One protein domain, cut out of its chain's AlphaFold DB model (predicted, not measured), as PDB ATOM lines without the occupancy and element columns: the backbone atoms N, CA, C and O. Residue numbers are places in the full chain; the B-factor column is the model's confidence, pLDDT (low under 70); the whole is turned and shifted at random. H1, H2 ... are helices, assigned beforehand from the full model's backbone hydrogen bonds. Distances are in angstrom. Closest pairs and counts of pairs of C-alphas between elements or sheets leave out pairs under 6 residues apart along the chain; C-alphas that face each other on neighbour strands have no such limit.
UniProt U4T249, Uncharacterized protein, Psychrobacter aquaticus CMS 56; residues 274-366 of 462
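Overview. This is residues 274 to 366 of the 462 residues of an uncharacterized protein of Psychrobacter aquaticus CMS 56 (UniProt U4T249). A long helix, H4, crosses H3 steeply, and its residues 355 to 366 stick out as an arm; H1 packs alongside the later part of H3, and short H2 packs across H4. The 93 printed residues include four named helices, H1 to H4 in order: all helix. The whole is only just loose, close to compact, with radius of gyration of the C-alphas 15.0 A, spanning 50 by 29 by 21 A.

Arrangement. H4, residues 338 to 366, touches H3, residues 311 to 330, with residues 345 to 349 alone, at a steep tilt of 62 degrees, opposite ways; the closest C-alphas, of Leu 345 and Phe 321, are 6.9 A apart. H4 touches H2, residues 293 to 302, with residues 346 to 350 alone, about perpendicular at 76 degrees; the closest C-alphas, of Arg 346 and Leu 300, are 6.8 A apart. H3 touches H1, residues 274 to 286, with residues 322 to 330 alone, at a shallow tilt of 6 degrees, opposite ways; the closest C-alphas, of Ala 326 and Ala 282, are 4.2 A apart. H1 and H4 are apart. Every O i to N i+4 pair is within hydrogen-bond range in H2, H3 and H4, and 8 of 9 in H1.

Along the chain. H4 measures 41.8 A, ending at C-alpha 366 (179.073, 187.756, 179.210), H3 28.8 A; H1 begins at C-alpha 274 (155.555, 232.359, 177.749).

Size, cuts and confidence. The C-alphas farthest apart, of Ala 274 and Lys 365, are 50.5 A apart. The printed part has no cut, its links are short, and pLDDT is under 70 at residues 306 to 307.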
ATOM      1  N   ALA A 274     155.479 233.768 178.106       72.75
ATOM      2  CA  ALA A 274     155.555 232.359 177.749       72.75
ATOM      3  C   ALA A 274     156.658 231.628 178.525       72.75
ATOM      4  O   ALA A 274     156.440 230.485 178.912       72.75
ATOM      5  N   ASP A 275     157.793 232.278 178.776       75.12
ATOM      6  CA  ASP A 275     158.902 231.702 179.544       75.12
ATOM      7  C   ASP A 275     158.487 231.509 181.003       75.12
ATOM      8  O   ASP A 275     158.558 230.395 181.502       75.12
ATOM      9  N   LEU A 276     157.844 232.517 181.607       80.31
ATOM     10  CA  LEU A 276     157.306 232.415 182.969       80.31
ATOM     11  C   LEU A 276     156.287 231.269 183.129       80.31
ATOM     12  O   LEU A 276     156.257 230.588 184.148       80.31
ATOM     13  N   ILE A 277     155.445 231.029 182.114       82.69
ATOM     14  CA  ILE A 277     154.491 229.906 182.121       82.69
ATOM     15  C   ILE A 277     155.216 228.558 182.018       82.69
ATOM     16  O   ILE A 277     154.730 227.567 182.565       82.69
ATOM     17  N   ARG A 278     156.331 228.479 181.286       79.25
ATOM     18  CA  ARG A 278     157.113 227.241 181.169       79.25
ATOM     19  C   ARG A 278     157.880 226.951 182.456       79.25
ATOM     20  O   ARG A 278     157.837 225.806 182.892       79.25
ATOM     21  N   ASP A 279     158.457 227.976 183.073       76.50
ATOM     22  CA  ASP A 279     159.152 227.879 184.360       76.50
ATOM     23  C   ASP A 279     158.187 227.414 185.456       76.50
ATOM     24  O   ASP A 279     158.416 226.380 186.074       76.50
ATOM     25  N   GLN A 280     157.012 228.049 185.574       86.25
ATOM     26  CA  GLN A 280     155.979 227.620 186.527       86.25
ATOM     27  C   GLN A 280     155.591 226.145 186.339       86.25
ATOM     28  O   GLN A 280     155.406 225.406 187.297       86.25
ATOM     29  N   ARG A 281     155.471 225.686 185.089       86.62
ATOM     30  CA  ARG A 281     155.115 224.290 184.793       86.62
ATOM     31  C   ARG A 281     156.246 223.303 185.081       86.62
ATOM     32  O   ARG A 281     155.949 222.124 185.278       86.62
ATOM     33  N   ALA A 282     157.500 223.747 185.035       83.62
ATOM     34  CA  ALA A 282     158.654 222.957 185.444       83.62
ATOM     35  C   ALA A 282     158.677 222.815 186.973       83.62
ATOM     36  O   ALA A 282     158.732 221.692 187.479       83.62
ATOM     37  N   ASP A 283     158.459 223.916 187.692       79.94
ATOM     38  CA  ASP A 283     158.339 223.913 189.153       79.94
ATOM     39  C   ASP A 283     157.170 223.026 189.624       79.94
ATOM     40  O   ASP A 283     157.284 222.274 190.594       79.94
ATOM     41  N   ASP A 284     156.039 223.050 188.909       89.12
ATOM     42  CA  ASP A 284     154.842 222.259 189.231       89.12
ATOM     43  C   ASP A 284     155.062 220.734 189.152       89.12
ATOM     44  O   ASP A 284     154.292 219.969 189.748       89.12
ATOM     45  N   ILE A 285     156.019 220.258 188.345       87.75
ATOM     46  CA  ILE A 285     156.343 218.826 188.236       87.75
ATOM     47  C   ILE A 285     157.487 218.434 189.171       87.75
ATOM     48  O   ILE A 285     157.447 217.338 189.727       87.75
ATOM     49  N   GLU A 286     158.445 219.323 189.417       86.25
ATOM     50  CA  GLU A 286     159.512 219.105 190.398       86.25
ATOM     51  C   GLU A 286     158.938 218.964 191.820       86.25
ATOM     52  O   GLU A 286     159.220 217.996 192.539       86.25
ATOM     53  N   ASN A 287     157.989 219.837 192.165       88.38
ATOM     54  CA  ASN A 287     157.288 219.830 193.449       88.38
ATOM     55  C   ASN A 287     156.112 218.841 193.515       88.38
ATOM     56  O   ASN A 287     155.400 218.783 194.514       88.38
ATOM     57  N   TRP A 288     155.873 218.057 192.462       92.44
ATOM     58  CA  TRP A 288     154.760 217.111 192.436       92.44
ATOM     59  C   TRP A 288     154.944 215.986 193.465       92.44
ATOM     60  O   TRP A 288     155.980 215.322 193.495       92.44
ATOM     61  N   GLU A 289     153.922 215.717 194.275       91.56
ATOM     62  CA  GLU A 289     153.911 214.568 195.183       91.56
ATOM     63  C   GLU A 289     153.566 213.290 194.410       91.56
ATOM     64  O   GLU A 289     152.456 213.115 193.896       91.56
ATOM     65  N   ALA A 290     154.556 212.406 194.277       90.56
ATOM     66  CA  ALA A 290     154.376 211.131 193.602       90.56
ATOM     67  C   ALA A 290     153.550 210.161 194.472       90.56
ATOM     68  O   ALA A 290     153.598 210.249 195.700       90.56
ATOM     69  N   PRO A 291     152.825 209.205 193.857       91.00
ATOM     70  CA  PRO A 291     152.131 208.151 194.590       91.00
ATOM     71  C   PRO A 291     153.091 207.349 195.464       91.00
ATOM     72  O   PRO A 291     154.299 207.304 195.214       91.00
ATOM     73  N   THR A 292     152.551 206.652 196.452       90.75
ATOM     74  CA  THR A 292     153.358 205.744 197.271       90.75
ATOM     75  C   THR A 292     153.864 204.561 196.442       90.75
ATOM     76  O   THR A 292     153.276 204.175 195.425       90.75
ATOM     77  N   ILE A 293     154.959 203.946 196.892       88.31
ATOM     78  CA  ILE A 293     155.519 202.764 196.231       88.31
ATOM     79  C   ILE A 293     154.498 201.620 196.136       88.31
ATOM     80  O   ILE A 293     154.465 200.915 195.131       88.31
ATOM     81  N   ASP A 294     153.627 201.460 197.134       88.69
ATOM     82  CA  ASP A 294     152.626 200.392 197.171       88.69
ATOM     83  C   ASP A 294     151.490 200.616 196.170       88.69
ATOM     84  O   ASP A 294     151.064 199.670 195.499       88.69
ATOM     85  N   GLU A 295     151.060 201.865 195.979       88.62
ATOM     86  CA  GLU A 295     150.117 202.225 194.914       88.62
ATOM     87  C   GLU A 295     150.707 201.905 193.537       88.62
ATOM     88  O   GLU A 295     150.064 201.246 192.712       88.62
ATOM     89  N   MET A 296     151.965 202.290 193.303       87.88
ATOM     90  CA  MET A 296     152.645 202.016 192.037       87.88
ATOM     91  C   MET A 296     152.911 200.526 191.822       87.88
ATOM     92  O   MET A 296     152.737 200.032 190.706       87.88
ATOM     93  N   ARG A 297     153.269 199.777 192.870       86.75
ATOM     94  CA  ARG A 297     153.392 198.311 192.823       86.75
ATOM     95  C   ARG A 297     152.064 197.667 192.440       86.75
ATOM     96  O   ARG A 297     152.052 196.788 191.580       86.75
ATOM     97  N   GLY A 298     150.953 198.123 193.019       86.19
ATOM     98  CA  GLY A 298     149.613 197.662 192.663       86.19
ATOM     99  C   GLY A 298     149.291 197.898 191.185       86.19
ATOM    100  O   GLY A 298     148.807 196.994 190.499       86.19
ATOM    101  N   GLU A 299     149.616 199.077 190.652       85.38
ATOM    102  CA  GLU A 299     149.429 199.371 189.228       85.38
ATOM    103  C   GLU A 299     150.334 198.539 188.307       85.38
ATOM    104  O   GLU A 299     149.879 198.048 187.271       85.38
ATOM    105  N   LEU A 300     151.605 198.355 188.675       84.81
ATOM    106  CA  LEU A 300     152.559 197.541 187.919       84.81
ATOM    107  C   LEU A 300     152.148 196.064 187.910       84.81
ATOM    108  O   LEU A 300     152.177 195.419 186.858       84.81
ATOM    109  N   PHE A 301     151.666 195.556 189.045       84.62
ATOM    110  CA  PHE A 301     151.122 194.208 189.159       84.62
ATOM    111  C   PHE A 301     149.913 194.014 188.237       84.62
ATOM    112  O   PHE A 301     149.867 193.044 187.481       84.62
ATOM    113  N   ARG A 302     148.974 194.973 188.208       83.12
ATOM    114  CA  ARG A 302     147.838 194.958 187.262       83.12
ATOM    115  C   ARG A 302     148.291 195.007 185.801       83.12
ATOM    116  O   ARG A 302     147.617 194.449 184.941       83.12
ATOM    117  N   ALA A 303     149.432 195.633 185.520       78.88
ATOM    118  CA  ALA A 303     150.061 195.652 184.201       78.88
ATOM    119  C   ALA A 303     150.883 194.381 183.879       78.88
ATOM    120  O   ALA A 303     151.517 194.313 182.823       78.88
ATOM    121  N   GLY A 304     150.889 193.372 184.760       81.06
ATOM    122  CA  GLY A 304     151.607 192.109 184.565       81.06
ATOM    123  C   GLY A 304     153.126 192.217 184.735       81.06
ATOM    124  O   GLY A 304     153.859 191.351 184.258       81.06
ATOM    125  N   LYS A 305     153.615 193.279 185.384       77.06
ATOM    126  CA  LYS A 305     155.036 193.504 185.671       77.06
ATOM    127  C   LYS A 305     155.245 193.462 187.182       77.06
ATOM    128  O   LYS A 305     154.800 194.345 187.902       77.06
ATOM    129  N   MET A 306     155.931 192.432 187.669       65.44
ATOM    130  CA  MET A 306     156.362 192.367 189.066       65.44
ATOM    131  C   MET A 306     157.747 192.997 189.183       65.44
ATOM    132  O   MET A 306     158.717 192.442 188.673       65.44
ATOM    133  N   MET A 307     157.832 194.150 189.840       68.56
ATOM    134  CA  MET A 307     159.102 194.775 190.200       68.56
ATOM    135  C   MET A 307     159.221 194.800 191.721       68.56
ATOM    136  O   MET A 307     158.304 195.245 192.407       68.56
ATOM    137  N   GLN A 308     160.353 194.331 192.241       71.06
ATOM    138  CA  GLN A 308     160.724 194.539 193.636       71.06
ATOM    139  C   GLN A 308     161.663 195.743 193.701       71.06
ATOM    140  O   GLN A 308     162.876 195.581 193.647       71.06
ATOM    141  N   LEU A 309     161.094 196.951 193.734       77.31
ATOM    142  CA  LEU A 309     161.856 198.148 194.100       77.31
ATOM    143  C   LEU A 309     161.932 198.247 195.617       77.31
ATOM    144  O   LEU A 309     160.911 198.045 196.280       77.31
ATOM    145  N   THR A 310     163.091 198.615 196.153       85.94
ATOM    146  CA  THR A 310     163.172 199.185 197.503       85.94
ATOM    147  C   THR A 310     162.637 200.621 197.506       85.94
ATOM    148  O   THR A 310     162.514 201.245 196.449       85.94
ATOM    149  N   ASP A 311     162.327 201.156 198.686       84.56
ATOM    150  CA  ASP A 311     161.834 202.534 198.826       84.56
ATOM    151  C   ASP A 311     162.849 203.556 198.288       84.56
ATOM    152  O   ASP A 311     162.477 204.484 197.570       84.56
ATOM    153  N   ASP A 312     164.143 203.326 198.525       85.19
ATOM    154  CA  ASP A 312     165.223 204.173 198.003       85.19
ATOM    155  C   ASP A 312     165.305 204.137 196.469       85.19
ATOM    156  O   ASP A 312     165.463 205.169 195.821       85.19
ATOM    157  N   GLN A 313     165.153 202.952 195.862       85.81
ATOM    158  CA  GLN A 313     165.159 202.810 194.402       85.81
ATOM    159  C   GLN A 313     163.952 203.498 193.764       85.81
ATOM    160  O   GLN A 313     164.065 204.091 192.693       85.81
ATOM    161  N   TYR A 314     162.790 203.416 194.413       90.06
ATOM    162  CA  TYR A 314     161.597 204.111 193.955       90.06
ATOM    163  C   TYR A 314     161.768 205.628 194.031       90.06
ATOM    164  O   TYR A 314     161.497 206.304 193.041       90.06
ATOM    165  N   SER A 315     162.277 206.145 195.152       88.44
ATOM    166  CA  SER A 315     162.559 207.575 195.326       88.44
ATOM    167  C   SER A 315     163.511 208.098 194.252       88.44
ATOM    168  O   SER A 315     163.197 209.090 193.602       88.44
ATOM    169  N   LEU A 316     164.597 207.370 193.968       89.56
ATOM    170  CA  LEU A 316     165.542 207.734 192.910       89.56
ATOM    171  C   LEU A 316     164.863 207.812 191.531       89.56
ATOM    172  O   LEU A 316     165.029 208.783 190.799       89.56
ATOM    173  N   HIS A 317     164.037 206.823 191.178       90.06
ATOM    174  CA  HIS A 317     163.315 206.856 189.904       90.06
ATOM    175  C   HIS A 317     162.259 207.960 189.829       90.06
ATOM    176  O   HIS A 317     161.982 208.458 188.738       90.06
ATOM    177  N   VAL A 318     161.654 208.335 190.958       92.00
ATOM    178  CA  VAL A 318     160.737 209.475 191.035       92.00
ATOM    179  C   VAL A 318     161.497 210.786 190.826       92.00
ATOM    180  O   VAL A 318     161.014 211.631 190.076       92.00
ATOM    181  N   GLU A 319     162.678 210.950 191.422       89.12
ATOM    182  CA  GLU A 319     163.547 212.115 191.209       89.12
ATOM    183  C   GLU A 319     163.982 212.233 189.742       89.12
ATOM    184  O   GLU A 319     163.762 213.276 189.121       89.12
ATOM    185  N   ASP A 320     164.477 211.145 189.145       90.75
ATOM    186  CA  ASP A 320     164.851 211.102 187.725       90.75
ATOM    187  C   ASP A 320     163.663 211.456 186.813       90.75
ATOM    188  O   ASP A 320     163.791 212.204 185.837       90.75
ATOM    189  N   PHE A 321     162.478 210.926 187.134       94.19
ATOM    190  CA  PHE A 321     161.250 211.207 186.401       94.19
ATOM    191  C   PHE A 321     160.871 212.691 186.484       94.19
ATOM    192  O   PHE A 321     160.521 213.295 185.464       94.19
ATOM    193  N   LYS A 322     160.937 213.285 187.681       91.06
ATOM    194  CA  LYS A 322     160.640 214.705 187.908       91.06
ATOM    195  C   LYS A 322     161.591 215.598 187.124       91.06
ATOM    196  O   LYS A 322     161.112 216.446 186.376       91.06
ATOM    197  N   ALA A 323     162.896 215.350 187.221       87.81
ATOM    198  CA  ALA A 323     163.916 216.113 186.508       87.81
ATOM    199  C   ALA A 323     163.688 216.076 184.989       87.81
ATOM    200  O   ALA A 323     163.580 217.117 184.339       87.81
ATOM    201  N   HIS A 324     163.488 214.879 184.424       91.19
ATOM    202  CA  HIS A 324     163.229 214.731 182.993       91.19
ATOM    203  C   HIS A 324     161.982 215.508 182.545       91.19
ATOM    204  O   HIS A 324     161.985 216.164 181.503       91.19
ATOM    205  N   TYR A 325     160.881 215.436 183.297       90.75
ATOM    206  CA  TYR A 325     159.650 216.123 182.905       90.75
ATOM    207  C   TYR A 325     159.634 217.623 183.230       90.75
ATOM    208  O   TYR A 325     158.895 218.347 182.558       90.75
ATOM    209  N   ALA A 326     160.467 218.099 184.158       84.56
ATOM    210  CA  ALA A 326     160.735 219.521 184.360       84.56
ATOM    211  C   ALA A 326     161.431 220.116 183.125       84.56
ATOM    212  O   ALA A 326     160.943 221.091 182.551       84.56
ATOM    213  N   GLU A 327     162.464 219.450 182.600       85.25
ATOM    214  CA  GLU A 327     163.108 219.850 181.340       85.25
ATOM    215  C   GLU A 327     162.123 219.846 180.161       85.25
ATOM    216  O   GLU A 327     162.087 220.773 179.347       85.25
ATOM    217  N   GLN A 328     161.259 218.828 180.070       84.94
ATOM    218  CA  GLN A 328     160.224 218.799 179.032       84.94
ATOM    219  C   GLN A 328     159.224 219.957 179.179       84.94
ATOM    220  O   GLN A 328     158.758 220.482 178.165       84.94
ATOM    221  N   ALA A 329     158.896 220.384 180.401       84.94
ATOM    222  CA  ALA A 329     158.028 221.534 180.635       84.94
ATOM    223  C   ALA A 329     158.664 222.849 180.146       84.94
ATOM    224  O   ALA A 329     157.973 223.621 179.471       84.94
ATOM    225  N   LEU A 330     159.976 223.035 180.350       81.19
ATOM    226  CA  LEU A 330     160.751 224.163 179.807       81.19
ATOM    227  C   LEU A 330     160.739 224.202 178.271       81.19
ATOM    228  O   LEU A 330     160.678 225.270 177.664       81.19
ATOM    229  N   LEU A 331     160.690 223.036 177.622       85.25
ATOM    230  CA  LEU A 331     160.530 222.906 176.167       85.25
ATOM    231  C   LEU A 331     159.073 223.070 175.686       85.25
ATOM    232  O   LEU A 331     158.780 222.922 174.498       85.25
ATOM    233  N   GLY A 332     158.134 223.364 176.592       83.69
ATOM    234  CA  GLY A 332     156.712 223.552 176.298       83.69
ATOM    235  C   GLY A 332     155.876 222.266 176.298       83.69
ATOM    236  O   GLY A 332     154.714 222.295 175.891       83.69
ATOM    237  N   ARG A 333     156.427 221.140 176.765       87.12
ATOM    238  CA  ARG A 333     155.793 219.808 176.802       87.12
ATOM    239  C   ARG A 333     155.450 219.373 178.231       87.12
ATOM    240  O   ARG A 333     155.817 218.288 178.675       87.12
ATOM    241  N   ALA A 334     154.736 220.226 178.958       87.69
ATOM    242  CA  ALA A 334     154.392 219.982 180.356       87.69
ATOM    243  C   ALA A 334     153.325 218.887 180.545       87.69
ATOM    244  O   ALA A 334     152.371 218.771 179.768       87.69
ATOM    245  N   LEU A 335     153.441 218.128 181.638       90.31
ATOM    246  CA  LEU A 335     152.406 217.195 182.087       90.31
ATOM    247  C   LEU A 335     151.343 217.942 182.902       90.31
ATOM    248  O   LEU A 335     151.508 218.182 184.100       90.31
ATOM    249  N   ALA A 336     150.246 218.296 182.233       81.06
ATOM    250  CA  ALA A 336     149.210 219.169 182.786       81.06
ATOM    251  C   ALA A 336     148.286 218.510 183.826       81.06
ATOM    252  O   ALA A 336     147.665 219.220 184.606       81.06
ATOM    253  N   THR A 337     148.154 217.178 183.840       88.56
ATOM    254  CA  THR A 337     147.214 216.486 184.741       88.56
ATOM    255  C   THR A 337     147.901 215.431 185.593       88.56
ATOM    256  O   THR A 337     148.783 214.708 185.125       88.56
ATOM    257  N   GLU A 338     147.441 215.292 186.837       88.19
ATOM    258  CA  GLU A 338     147.940 214.301 187.796       88.19
ATOM    259  C   GLU A 338     147.809 212.867 187.259       88.19
ATOM    260  O   GLU A 338     148.753 212.084 187.311       88.19
ATOM    261  N   SER A 339     146.669 212.540 186.644       86.81
ATOM    262  CA  SER A 339     146.438 211.228 186.025       86.81
ATOM    263  C   SER A 339     147.470 210.904 184.931       86.81
ATOM    264  O   SER A 339     147.969 209.780 184.849       86.81
ATOM    265  N   ASN A 340     147.867 211.900 184.127       90.62
ATOM    266  CA  ASN A 340     148.898 211.717 183.104       90.62
ATOM    267  C   ASN A 340     150.284 211.523 183.738       90.62
ATOM    268  O   ASN A 340     151.020 210.634 183.314       90.62
ATOM    269  N   ARG A 341     150.603 212.269 184.806       93.19
ATOM    270  CA  ARG A 341     151.844 212.091 185.582       93.19
ATOM    271  C   ARG A 341     151.959 210.663 186.127       93.19
ATOM    272  O   ARG A 341     152.949 209.996 185.837       93.19
ATOM    273  N   LYS A 342     150.908 210.140 186.775       91.75
ATOM    274  CA  LYS A 342     150.862 208.747 187.273       91.75
ATOM    275  C   LYS A 342     151.021 207.722 186.145       91.75
ATOM    276  O   LYS A 342     151.842 206.811 186.227       91.75
ATOM    277  N   ALA A 343     150.300 207.902 185.036       91.06
ATOM    278  CA  ALA A 343     150.391 206.997 183.891       91.06
ATOM    279  C   ALA A 343     151.783 206.990 183.232       91.06
ATOM    280  O   ALA A 343     152.250 205.936 182.788       91.06
ATOM    281  N   LYS A 344     152.447 208.148 183.157       93.94
ATOM    282  CA  LYS A 344     153.811 208.272 182.634       93.94
ATOM    283  C   LYS A 344     154.839 207.682 183.592       93.94
ATOM    284  O   LYS A 344     155.697 206.946 183.115       93.94
ATOM    285  N   LEU A 345     154.703 207.907 184.900       93.38
ATOM    286  CA  LEU A 345     155.560 207.292 185.917       93.38
ATOM    287  C   LEU A 345     155.468 205.761 185.864       93.38
ATOM    288  O   LEU A 345     156.487 205.076 185.848       93.38
ATOM    289  N   ARG A 346     154.260 205.202 185.707       91.00
ATOM    290  CA  ARG A 346     154.084 203.754 185.514       91.00
ATOM    291  C   ARG A 346     154.847 203.245 184.291       91.00
ATOM    292  O   ARG A 346     155.579 202.265 184.389       91.00
ATOM    293  N   LYS A 347     154.696 203.904 183.136       92.25
ATOM    294  CA  LYS A 347     155.412 203.525 181.903       92.25
ATOM    295  C   LYS A 347     156.931 203.659 182.050       92.25
ATOM    296  O   LYS A 347     157.655 202.812 181.534       92.25
ATOM    297  N   TRP A 348     157.397 204.692 182.752       93.88
ATOM    298  CA  TRP A 348     158.809 204.913 183.061       93.88
ATOM    299  C   TRP A 348     159.387 203.732 183.843       93.88
ATOM    300  O   TRP A 348     160.333 203.098 183.384       93.88
ATOM    301  N   LEU A 349     158.745 203.363 184.956       91.12
ATOM    302  CA  LEU A 349     159.164 202.230 185.783       91.12
ATOM    303  C   LEU A 349     159.132 200.909 185.001       91.12
ATOM    304  O   LEU A 349     160.074 200.128 185.078       91.12
ATOM    305  N   MET A 350     158.100 200.674 184.179       87.81
ATOM    306  CA  MET A 350     158.039 199.487 183.311       87.81
ATOM    307  C   MET A 350     159.220 199.410 182.333       87.81
ATOM    308  O   MET A 350     159.753 198.325 182.105       87.81
ATOM    309  N   SER A 351     159.621 200.543 181.748       88.81
ATOM    310  CA  SER A 351     160.783 200.596 180.857       88.81
ATOM    311  C   SER A 351     162.074 200.295 181.610       88.81
ATOM    312  O   SER A 351     162.935 199.587 181.089       88.81
ATOM    313  N   GLU A 352     162.192 200.776 182.843       86.12
ATOM    314  CA  GLU A 352     163.379 200.561 183.660       86.12
ATOM    315  C   GLU A 352     163.544 199.091 184.071       86.12
ATOM    316  O   GLU A 352     164.648 198.555 183.991       86.12
ATOM    317  N   VAL A 353     162.440 198.387 184.354       78.62
ATOM    318  CA  VAL A 353     162.437 196.919 184.525       78.62
ATOM    319  C   VAL A 353     163.016 196.222 183.301       78.62
ATOM    320  O   VAL A 353     163.882 195.353 183.417       78.62
ATOM    321  N   ASP A 354     162.538 196.590 182.115       83.94
ATOM    322  CA  ASP A 354     162.948 195.932 180.879       83.94
ATOM    323  C   ASP A 354     164.428 196.205 180.567       83.94
ATOM    324  O   ASP A 354     165.138 195.306 180.105       83.94
ATOM    325  N   LYS A 355     164.931 197.402 180.902       85.75
ATOM    326  CA  LYS A 355     166.362 197.732 180.821       85.75
ATOM    327  C   LYS A 355     167.195 196.934 181.821       85.75
ATOM    328  O   LYS A 355     168.222 196.381 181.425       85.75
ATOM    329  N   GLN A 356     166.769 196.832 183.079       80.94
ATOM    330  CA  GLN A 356     167.473 196.053 184.101       80.94
ATOM    331  C   GLN A 356     167.543 194.570 183.717       80.94
ATOM    332  O   GLN A 356     168.632 193.996 183.700       80.94
ATOM    333  N   ALA A 357     166.424 193.973 183.291       83.69
ATOM    334  CA  ALA A 357     166.378 192.588 182.822       83.69
ATOM    335  C   ALA A 357     167.272 192.363 181.589       83.69
ATOM    336  O   ALA A 357     167.987 191.362 181.499       83.69
ATOM    337  N   ALA A 358     167.288 193.306 180.642       84.94
ATOM    338  CA  ALA A 358     168.168 193.238 179.479       84.94
ATOM    339  C   ALA A 358     169.652 193.351 179.862       84.94
ATOM    340  O   ALA A 358     170.485 192.633 179.301       84.94
ATOM    341  N   ASN A 359     169.992 194.223 180.812       83.81
ATOM    342  CA  ASN A 359     171.353 194.381 181.317       83.81
ATOM    343  C   ASN A 359     171.815 193.132 182.074       83.81
ATOM    344  O   ASN A 359     172.915 192.647 181.812       83.81
ATOM    345  N   GLN A 360     170.962 192.549 182.917       84.25
ATOM    346  CA  GLN A 360     171.242 191.283 183.591       84.25
ATOM    347  C   GLN A 360     171.458 190.149 182.580       84.25
ATOM    348  O   GLN A 360     172.479 189.466 182.632       84.25
ATOM    349  N   ALA A 361     170.585 190.012 181.577       85.38
ATOM    350  CA  ALA A 361     170.742 189.009 180.523       85.38
ATOM    351  C   ALA A 361     172.029 189.206 179.696       85.38
ATOM    352  O   ALA A 361     172.639 188.237 179.239       85.38
ATOM    353  N   ARG A 362     172.469 190.455 179.484       84.62
ATOM    354  CA  ARG A 362     173.768 190.758 178.854       84.62
ATOM    355  C   ARG A 362     174.933 190.338 179.746       84.62
ATOM    356  O   ARG A 362     175.875 189.737 179.237       84.62
ATOM    357  N   GLN A 363     174.864 190.617 181.046       81.00
ATOM    358  CA  GLN A 363     175.888 190.209 182.008       81.00
ATOM    359  C   GLN A 363     175.974 188.681 182.134       81.00
ATOM    360  O   GLN A 363     177.072 188.137 182.135       81.00
ATOM    361  N   GLU A 364     174.850 187.963 182.162       79.50
ATOM    362  CA  GLU A 364     174.820 186.493 182.181       79.50
ATOM    363  C   GLU A 364     175.411 185.884 180.902       79.50
ATOM    364  O   GLU A 364     176.236 184.972 180.967       79.50
ATOM    365  N   LYS A 365     175.087 186.440 179.730       77.81
ATOM    366  CA  LYS A 365     175.732 186.042 178.465       77.81
ATOM    367  C   LYS A 365     177.229 186.339 178.447       77.81
ATOM    368  O   LYS A 365     177.988 185.577 177.852       77.81
ATOM    369  N   ALA A 366     177.659 187.430 179.078       73.31
ATOM    370  CA  ALA A 366     179.073 187.756 179.210       73.31
ATOM    371  C   ALA A 366     179.797 186.770 180.144       73.31
ATOM    372  O   ALA A 366     180.905 186.351 179.820       73.31
TER     373      ALA A 366